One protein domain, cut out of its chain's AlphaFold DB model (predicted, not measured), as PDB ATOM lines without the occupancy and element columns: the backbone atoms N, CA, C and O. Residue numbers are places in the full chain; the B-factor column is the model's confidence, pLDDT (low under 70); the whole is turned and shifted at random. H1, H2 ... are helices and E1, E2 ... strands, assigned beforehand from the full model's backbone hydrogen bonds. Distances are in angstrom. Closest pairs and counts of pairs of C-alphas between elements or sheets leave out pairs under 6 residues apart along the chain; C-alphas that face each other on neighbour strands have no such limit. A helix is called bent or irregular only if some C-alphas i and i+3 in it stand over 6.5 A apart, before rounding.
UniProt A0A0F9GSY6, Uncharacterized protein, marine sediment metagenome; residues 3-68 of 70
ATOM      1  N   SER A   3      14.949  42.014 -51.099       72.94
ATOM      2  CA  SER A   3      16.066  41.651 -51.990       72.94
ATOM      3  C   SER A   3      17.316  41.164 -51.253       72.94
ATOM      4  O   SER A   3      18.011  40.302 -51.769       72.94
ATOM      5  N   LEU A   4      17.602  41.712 -50.065       74.25
ATOM      6  CA  LEU A   4      18.767  41.320 -49.257       74.25
ATOM      7  C   LEU A   4      18.581  39.923 -48.660       74.25
ATOM      8  O   LEU A   4      19.545  39.201 -48.460       74.25
ATOM      9  N   LEU A   5      17.330  39.551 -48.395       75.06
ATOM     10  CA  LEU A   5      16.948  38.249 -47.858       75.06
ATOM     11  C   LEU A   5      16.596  37.235 -48.961       75.06
ATOM     12  O   LEU A   5      16.200  36.119 -48.648       75.06
ATOM     13  N   GLY A   6      16.672  37.617 -50.243       82.50
ATOM     14  CA  GLY A   6      16.287  36.751 -51.363       82.50
ATOM     15  C   GLY A   6      14.800  36.363 -51.398       82.50
ATOM     16  O   GLY A   6      14.432  35.410 -52.080       82.50
ATOM     17  N   VAL A   7      13.928  37.084 -50.685       82.31
ATOM     18  CA  VAL A   7      12.492  36.767 -50.569       82.31
ATOM     19  C   VAL A   7      11.623  37.721 -51.386       82.31
ATOM     20  O   VAL A   7      11.990  38.869 -51.662       82.31
ATOM     21  N   LYS A   8      10.412  37.283 -51.756       84.19
ATOM     22  CA  LYS A   8       9.466  38.153 -52.466       84.19
ATOM     23  C   LYS A   8       8.940  39.221 -51.508       84.19
ATOM     24  O   LYS A   8       8.717  38.979 -50.326       84.19
ATOM     25  N   LYS A   9       8.647  40.416 -52.035       79.88
ATOM     26  CA  LYS A   9       8.099  41.537 -51.241       79.88
ATOM     27  C   LYS A   9       6.799  41.187 -50.503       79.88
ATOM     28  O   LYS A   9       6.527  41.791 -49.476       79.88
ATOM     29  N   LYS A  10       6.005  40.240 -51.008       82.56
ATOM     30  CA  LYS A  10       4.793  39.754 -50.330       82.56
ATOM     31  C   LYS A  10       5.103  38.938 -49.069       82.56
ATOM     32  O   LYS A  10       4.377  39.041 -48.088       82.56
ATOM     33  N   ASP A  11       6.222  38.218 -49.067       85.50
ATOM     34  CA  ASP A  11       6.610  37.311 -47.986       85.50
ATOM     35  C   ASP A  11       7.278  38.075 -46.823       85.50
ATOM     36  O   ASP A  11       7.398  37.554 -45.720       85.50
ATOM     37  N   ILE A  12       7.643  39.351 -47.029       89.00
ATOM     38  CA  ILE A  12       8.193  40.219 -45.972       89.00
ATOM     39  C   ILE A  12       7.116  40.714 -44.993       89.00
ATOM     40  O   ILE A  12       7.430  41.043 -43.854       89.00
ATOM     41  N   GLN A  13       5.853  40.811 -45.428       90.25
ATOM     42  CA  GLN A  13       4.778  41.402 -44.621       90.25
ATOM     43  C   GLN A  13       4.449  40.547 -43.383       90.25
ATOM     44  O   GLN A  13       4.402  41.110 -42.287       90.25
ATOM     45  N   PRO A  14       4.308  39.209 -43.494       90.81
ATOM     46  CA  PRO A  14       4.164  38.344 -42.324       90.81
ATOM     47  C   PRO A  14       5.362  38.415 -41.371       90.81
ATOM     48  O   PRO A  14       5.172  38.420 -40.158       90.81
ATOM     49  N   VAL A  15       6.586  38.526 -41.905       90.00
ATOM     50  CA  VAL A  15       7.811  38.634 -41.096       90.00
ATOM     51  C   VAL A  15       7.806  39.923 -40.284       90.00
ATOM     52  O   VAL A  15       7.988  39.881 -39.071       90.00
ATOM     53  N   LEU A  16       7.527  41.062 -40.923       90.88
ATOM     54  CA  LEU A  16       7.410  42.342 -40.225       90.88
ATOM     55  C   LEU A  16       6.321  42.284 -39.157       90.88
ATOM     56  O   LEU A  16       6.576  42.677 -38.027       90.88
ATOM     57  N   LYS A  17       5.148  41.723 -39.478       91.44
ATOM     58  CA  LYS A  17       4.060  41.555 -38.508       91.44
ATOM     59  C   LYS A  17       4.505  40.731 -37.294       91.44
ATOM     60  O   LYS A  17       4.253  41.148 -36.171       91.44
ATOM     61  N   SER A  18       5.218  39.625 -37.516       92.44
ATOM     62  CA  SER A  18       5.770  38.786 -36.446       92.44
ATOM     63  C   SER A  18       6.780  39.539 -35.571       92.44
ATOM     64  O   SER A  18       6.705  39.470 -34.346       92.44
ATOM     65  N   LEU A  19       7.684  40.324 -36.169       91.44
ATOM     66  CA  LEU A  19       8.653  41.133 -35.419       91.44
ATOM     67  C   LEU A  19       7.972  42.191 -34.540       91.44
ATOM     68  O   LEU A  19       8.418  42.437 -33.422       91.44
ATOM     69  N   GLY A  20       6.881  42.792 -35.022       91.06
ATOM     70  CA  GLY A  20       6.070  43.716 -34.226       91.06
ATOM     71  C   GLY A  20       5.333  43.018 -33.089       91.06
ATOM     72  O   GLY A  20       5.381  43.482 -31.957       91.06
ATOM     73  N   SER A  21       4.693  41.878 -33.365       93.19
ATOM     74  CA  SER A  21       3.956  41.106 -32.354       93.19
ATOM     75  C   SER A  21       4.843  40.576 -31.225       93.19
ATOM     76  O   SER A  21       4.361  40.435 -30.107       93.19
ATOM     77  N   ASN A  22       6.124  40.322 -31.497       93.88
ATOM     78  CA  ASN A  22       7.103  39.892 -30.495       93.88
ATOM     79  C   ASN A  22       7.859  41.060 -29.830       93.88
ATOM     80  O   ASN A  22       8.834  40.828 -29.124       93.88
ATOM     81  N   ASN A  23       7.449  42.317 -30.055       91.56
ATOM     82  CA  ASN A  23       8.122  43.522 -29.548       91.56
ATOM     83  C   ASN A  23       9.599  43.659 -29.965       91.56
ATOM     84  O   ASN A  23      10.364  44.380 -29.327       91.56
ATOM     85  N   LEU A  24      10.013  43.019 -31.060       92.88
ATOM     86  CA  LEU A  24      11.388  43.070 -31.578       92.88
ATOM     87  C   LEU A  24      11.610  44.271 -32.505       92.88
ATOM     88  O   LEU A  24      12.737  44.722 -32.713       92.88
ATOM     89  N   ALA A  25      10.528  44.816 -33.059       93.06
ATOM     90  CA  ALA A  25      10.568  45.950 -33.963       93.06
ATOM     91  C   ALA A  25       9.348  46.860 -33.808       93.06
ATOM     92  O   ALA A  25       8.212  46.404 -33.726       93.06
ATOM     93  N   ASN A  26       9.591  48.163 -33.884       91.56
ATOM     94  CA  ASN A  26       8.557  49.166 -34.079       91.56
ATOM     95  C   ASN A  26       8.248  49.285 -35.569       91.56
ATOM     96  O   ASN A  26       9.150  49.438 -36.403       91.56
ATOM     97  N   LEU A  27       6.963  49.240 -35.895       92.88
ATOM     98  CA  LEU A  27       6.462  49.237 -37.262       92.88
ATOM     99  C   LEU A  27       5.556  50.443 -37.492       92.88
ATOM    100  O   LEU A  27       4.934  50.951 -36.563       92.88
ATOM    101  N   TYR A  28       5.446  50.859 -38.746       93.25
ATOM    102  CA  TYR A  28       4.454  51.831 -39.191       93.25
ATOM    103  C   TYR A  28       3.761  51.327 -40.452       93.25
ATOM    104  O   TYR A  28       4.271  50.449 -41.152       93.25
ATOM    105  N   ILE A  29       2.583  51.875 -40.731       91.44
ATOM    106  CA  ILE A  29       1.801  51.534 -41.917       91.44
ATOM    107  C   ILE A  29       1.889  52.700 -42.894       91.44
ATOM    108  O   ILE A  29       1.633  53.845 -42.534       91.44
ATOM    109  N   GLU A  30       2.236  52.407 -44.143       92.19
ATOM    110  CA  GLU A  30       2.237  53.380 -45.231       92.19
ATOM    111  C   GLU A  30       1.628  52.744 -46.481       92.19
ATOM    112  O   GLU A  30       2.126  51.719 -46.955       92.19
ATOM    113  N   LYS A  31       0.567  53.357 -47.028       89.69
ATOM    114  CA  LYS A  31      -0.155  52.862 -48.218       89.69
ATOM    115  C   LYS A  31      -0.506  51.369 -48.094       89.69
ATOM    116  O   LYS A  31      -0.130  50.567 -48.952       89.69
ATOM    117  N   ASP A  32      -1.129  51.006 -46.971       87.25
ATOM    118  CA  ASP A  32      -1.550  49.642 -46.606       87.25
ATOM    119  C   ASP A  32      -0.428  48.599 -46.504       87.25
ATOM    120  O   ASP A  32      -0.668  47.391 -46.529       87.25
ATOM    121  N   LYS A  33       0.826  49.042 -46.373       86.56
ATOM    122  CA  LYS A  33       1.982  48.160 -46.190       86.56
ATOM    123  C   LYS A  33       2.657  48.438 -44.865       86.56
ATOM    124  O   LYS A  33       2.962  49.583 -44.538       86.56
ATOM    125  N   ILE A  34       2.951  47.365 -44.139       89.25
ATOM    126  CA  ILE A  34       3.758  47.414 -42.927       89.25
ATOM    127  C   ILE A  34       5.205  47.690 -43.338       89.25
ATOM    128  O   ILE A  34       5.750  47.032 -44.235       89.25
ATOM    129  N   LYS A  35       5.824  48.659 -42.674       89.62
ATOM    130  CA  LYS A  35       7.227  49.033 -42.825       89.62
ATOM    131  C   LYS A  35       7.913  49.061 -41.460       89.62
ATOM    132  O   LYS A  35       7.300  49.357 -40.439       89.62
ATOM    133  N   LEU A  36       9.204  48.738 -41.461       89.25
ATOM    134  CA  LEU A  36      10.055  48.811 -40.277       89.25
ATOM    135  C   LEU A  36      10.397  50.277 -39.983       89.25
ATOM    136  O   LEU A  36      10.980  50.935 -40.842       89.25
ATOM    137  N   ALA A  37      10.060  50.771 -38.791       90.50
ATOM    138  CA  ALA A  37      10.536  52.068 -38.306       90.50
ATOM    139  C   ALA A  37      11.879  51.916 -37.589       90.50
ATOM    140  O   ALA A  37      12.856  52.568 -37.949       90.50
ATOM    141  N   LYS A  38      11.933  51.059 -36.562       91.94
ATOM    142  CA  LYS A  38      13.117  50.896 -35.710       91.94
ATOM    143  C   LYS A  38      13.147  49.512 -35.066       91.94
ATOM    144  O   LYS A  38      12.096  48.980 -34.730       91.94
ATOM    145  N   ILE A  39      14.335  48.953 -34.853       91.81
ATOM    146  CA  ILE A  39      14.525  47.744 -34.033       91.81
ATOM    147  C   ILE A  39      14.420  48.136 -32.551       91.81
ATOM    148  O   ILE A  39      14.939  49.180 -32.147       91.81
ATOM    149  N   SER A  40      13.711  47.343 -31.750       92.25
ATOM    150  CA  SER A  40      13.605  47.588 -30.310       92.25
ATOM    151  C   SER A  40      14.898  47.198 -29.586       92.25
ATOM    152  O   SER A  40      15.739  46.481 -30.123       92.25
ATOM    153  N   TRP A  41      15.054  47.630 -28.334       91.44
ATOM    154  CA  TRP A  41      16.164  47.161 -27.497       91.44
ATOM    155  C   TRP A  41      16.161  45.640 -27.320       91.44
ATOM    156  O   TRP A  41      17.215  45.016 -27.358       91.44
ATOM    157  N   GLN A  42      14.976  45.038 -27.203       92.19
ATOM    158  CA  GLN A  42      14.834  43.589 -27.116       92.19
ATOM    159  C   GLN A  42      15.292  42.897 -28.408       92.19
ATOM    160  O   GLN A  42      16.054  41.939 -28.345       92.19
ATOM    161  N   GLY A  43      14.910  43.428 -29.575       91.94
ATOM    162  CA  GLY A  43      15.372  42.911 -30.865       91.94
ATOM    163  C   GLY A  43      16.886  43.031 -31.052       91.94
ATOM    164  O   GLY A  43      17.510  42.130 -31.602       91.94
ATOM    165  N   LEU A  44      17.502  44.111 -30.560       90.06
ATOM    166  CA  LEU A  44      18.962  44.258 -30.578       90.06
ATOM    167  C   LEU A  44      19.657  43.226 -29.683       90.06
ATOM    168  O   LEU A  44      20.665  42.654 -30.097       90.06
ATOM    169  N   ASN A  45      19.110  42.958 -28.496       91.50
ATOM    170  CA  ASN A  45      19.647  41.940 -27.594       91.50
ATOM    171  C   ASN A  45      19.564  40.540 -28.209       91.50
ATOM    172  O   ASN A  45      20.560  39.824 -28.197       91.50
ATOM    173  N   GLU A  46      18.433  40.186 -28.820       90.44
ATOM    174  CA  GLU A  46      18.275  38.908 -29.526       90.44
ATOM    175  C   GLU A  46      19.303  38.740 -30.651       90.44
ATOM    176  O   GLU A  46      19.935  37.691 -30.772       90.44
ATOM    177  N   ILE A  47      19.532  39.788 -31.450       87.88
ATOM    178  CA  ILE A  47      20.581  39.782 -32.480       87.88
ATOM    179  C   ILE A  47      21.958  39.561 -31.835       87.88
ATOM    180  O   ILE A  47      22.755  38.773 -32.344       87.88
ATOM    181  N   GLY A  48      22.238  40.226 -30.711       86.12
ATOM    182  CA  GLY A  48      23.475  40.057 -29.950       86.12
ATOM    183  C   GLY A  48      23.676  38.626 -29.447       86.12
ATOM    184  O   GLY A  48      24.744  38.052 -29.652       86.12
ATOM    185  N   GLU A  49      22.649  38.018 -28.857       87.19
ATOM    186  CA  GLU A  49      22.681  36.633 -28.373       87.19
ATOM    187  C   GLU A  49      22.922  35.635 -29.506       87.19
ATOM    188  O   GLU A  49      23.762  34.742 -29.385       87.19
ATOM    189  N   VAL A  50      22.235  35.808 -30.639       86.00
ATOM    190  CA  VAL A  50      22.445  34.990 -31.839       86.00
ATOM    191  C   VAL A  50      23.879  35.154 -32.347       86.00
ATOM    192  O   VAL A  50      24.554  34.159 -32.617       86.00
ATOM    193  N   ASN A  51      24.385  36.385 -32.419       82.69
ATOM    194  CA  ASN A  51      25.749  36.649 -32.867       82.69
ATOM    195  C   ASN A  51      26.799  36.016 -31.951       82.69
ATOM    196  O   ASN A  51      27.781  35.468 -32.449       82.69
ATOM    197  N   LEU A  52      26.590  36.049 -30.634       79.88
ATOM    198  CA  LEU A  52      27.461  35.389 -29.663       79.88
ATOM    199  C   LEU A  52      27.396  33.866 -29.805       79.88
ATOM    200  O   LEU A  52      28.434  33.212 -29.881       79.88
ATOM    201  N   LYS A  53      26.186  33.306 -29.903       84.88
ATOM    202  CA  LYS A  53      25.954  31.862 -30.008       84.88
ATOM    203  C   LYS A  53      26.600  31.250 -31.249       84.88
ATOM    204  O   LYS A  53      27.130  30.145 -31.175       84.88
ATOM    205  N   TYR A  54      26.545  31.951 -32.376       82.94
ATOM    206  CA  TYR A  54      27.058  31.455 -33.656       82.94
ATOM    207  C   TYR A  54      28.390  32.094 -34.072       82.94
ATOM    208  O   TYR A  54      28.869  31.845 -35.174       82.94
ATOM    209  N   GLY A  55      29.003  32.916 -33.215       76.94
ATOM    210  CA  GLY A  55      30.283  33.570 -33.497       76.94
ATOM    211  C   GLY A  55      30.245  34.592 -34.643       76.94
ATOM    212  O   GLY A  55      31.294  34.931 -35.189       76.94
ATOM    213  N   LEU A  56      29.065  35.110 -35.005       71.38
ATOM    214  CA  LEU A  56      28.843  35.981 -36.171       71.38
ATOM    215  C   LEU A  56      29.327  37.435 -35.986       71.38
ATOM    216  O   LEU A  56      29.181  38.246 -36.893       71.38
ATOM    217  N   GLY A  57      29.938  37.771 -34.847       61.88
ATOM    218  CA  GLY A  57      30.484  39.106 -34.554       61.88
ATOM    219  C   GLY A  57      32.005  39.165 -34.379       61.88
ATOM    220  O   GLY A  57      32.542  40.233 -34.094       61.88
ATOM    221  N   LYS A  58      32.718  38.037 -34.527       59.19
ATOM    222  CA  LYS A  58      34.151  37.939 -34.182       59.19
ATOM    223  C   LYS A  58      35.046  38.896 -34.989       59.19
ATOM    224  O   LYS A  58      36.050  39.351 -34.459       59.19
ATOM    225  N   ASN A  59      34.628  39.263 -36.205       58.75
ATOM    226  CA  ASN A  59      35.341  40.195 -37.091       58.75
ATOM    227  C   ASN A  59      34.627  41.557 -37.230       58.75
ATOM    228  O   ASN A  59      34.981  42.356 -38.093       58.75
ATOM    229  N   SER A  60      33.588  41.845 -36.434       56.81
ATOM    230  CA  SER A  60      32.837  43.104 -36.567       56.81
ATOM    231  C   SER A  60      33.686  44.333 -36.232       56.81
ATOM    232  O   SER A  60      33.467  45.390 -36.816       56.81
ATOM    233  N   TYR A  61      34.677  44.197 -35.345       52.22
ATOM    234  CA  TYR A  61      35.626  45.269 -35.032       52.22
ATOM    235  C   TYR A  61      36.612  45.530 -36.187       52.22
ATOM    236  O   TYR A  61      36.882  46.680 -36.534       52.22
ATOM    237  N   ASP A  62      37.074  44.465 -36.846       54.69
ATOM    238  CA  ASP A  62      37.944  44.565 -38.023       54.69
ATOM    239  C   ASP A  62      37.202  45.203 -39.211       54.69
ATOM    240  O   ASP A  62      37.752  46.057 -39.904       54.69
ATOM    241  N   ASN A  63      35.916  44.888 -39.392       53.47
ATOM    242  CA  ASN A  63      35.088  45.507 -40.433       53.47
ATOM    243  C   ASN A  63      34.725  46.974 -40.124       53.47
ATOM    244  O   ASN A  63      34.676  47.787 -41.042       53.47
ATOM    245  N   TYR A  64      34.535  47.345 -38.851       51.34
ATOM    246  CA  TYR A  64      34.270  48.736 -38.448       51.34
ATOM    247  C   TYR A  64      35.439  49.678 -38.782       51.34
ATOM    248  O   TYR A  64      35.232  50.820 -39.189       51.34
ATOM    249  N   THR A  65      36.678  49.192 -38.657       52.19
ATOM    250  CA  THR A  65      37.875  49.967 -39.027       52.19
ATOM    251  C   THR A  65      38.147  49.973 -40.535       52.19
ATOM    252  O   THR A  65      38.660  50.968 -41.049       52.19
ATOM    253  N   ALA A  66      37.761  48.918 -41.259       54.25
ATOM    254  CA  ALA A  66      37.893  48.835 -42.716       54.25
ATOM    255  C   ALA A  66      36.929  49.768 -43.476       54.25
ATOM    256  O   ALA A  66      37.266  50.239 -44.560       54.25
ATOM    257  N   GLU A  67      35.762  50.085 -42.905       47.88
ATOM    258  CA  GLU A  67      34.779  51.012 -43.492       47.88
ATOM    259  C   GLU A  67      35.106  52.503 -43.269       47.88
ATOM    260  O   GLU A  67      34.317  53.374 -43.632       47.88
ATOM    261  N   GLY A  68      36.285  52.830 -42.726       46.16
ATOM    262  CA  GLY A  68      36.802  54.204 -42.726       46.16
ATOM    263  C   GLY A  68      36.122  55.164 -41.747       46.16
ATOM    264  O   GLY A  68      36.291  56.373 -41.875       46.16
TER     265      GLY A  68
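This is residues 3 to 68 of the 70 residues of an uncharacterized protein of marine sediment metagenome (UniProt A0A0F9GSY6). The model is an open arch: one leg is a two-stranded hairpin, E1 and E2, with H1 packed over one of its faces and the other face bare; H2 runs away from this leg as the top, and H3, at the far end, makes the other leg. The middle of the arch is empty; the first residues, 3 to 9, stick out as a tail ahead of H1, and the stretches 49 to 55 and 58 to 68 also stand free. The printed part has 66 residues, with three named helices and two named strands in the order H1, E1, E2, H2, H3; the sheet has the order E1 - E2, antiparallel, and the class is mixed, helices and strands. The whole is loose, with a radius of gyration of the C-alphas of 14.6 A, and elongated, with spans of 41 by 23 by 21 A.

The sheet is formed by E1, residues 25 to 30, and E2, residues 33 to 39. These neighbours are antiparallel, with 148 degrees between their N-to-C directions, and they form a hairpin with a tight link of 2 residues. C-alphas 25 and 39 face each other at 4.3 A, and C-alphas 30 and 33 at 5.3 A. Across the pair, N 26 and O 38 are within hydrogen-bond range at 2.8 A, and N 30 and O 33 at 2.9 A. H1, residues 12 to 21, comes near both strands. With E1 it has 5 pairs of C-alphas within 8 A, the closest being those of Leu 19 and Ala 25 at 5.4 A. With E2 it has 6 such pairs, the closest being those of Gln 13 and Ile 34 at 6.3 A. H2, residues 41 to 54, follows E2 after a tight link of 1 residue. It has one pair of C-alphas within 8 A of E1, those of Ala 25 and Gly 43, at 6.5 A. H1 and H2 are apart, but only just, with 8.3 A between their closest C-alphas. H3, residues 60 to 66, is apart from H1, H2, E1 and E2. In H1, H2 and H3 every O i to N i+4 pair is within hydrogen-bond range.

E1 is 15.9 A long from C-alpha 25 to C-alpha 30, and E2 is 17.5 A long from C-alpha 33, at (1.982, 48.160, -46.190), to C-alpha 39. H1, 10 residues, begins with the C-alpha of Ile 12 at (8.193, 40.219, -45.972) and measures 14.3 A to the C-alpha of Ser 21. H2 is the longest helix, with 14 residues and 20.1 A from the C-alpha of Trp 41 to that of Tyr 54. H3 has 7 residues and measures 9.8 A, ending with the C-alpha of Ala 66 at (37.893, 48.835, -42.716). No helix is bent or irregular.

The two C-alphas farthest apart are those of Asp 32, between E1 and E2, and Asp 62, in H3, at 40.7 A. The first and last printed C-alphas, those of Ser 3 and Gly 68, are 25.9 A apart. Without the stretches that stand free, residues 3 to 9, 49 to 55 and 58 to 68, the body has 41 residues and spans 35 by 18 by 16 A. The printed part has no cut, and the links H1 to E1, E1 to E2, E2 to H2 and H2 to H3 are tight. The mean pLDDT of the printed part is 81.6. Residues 57 to 68 are under 70, and the mean of H3 is 54.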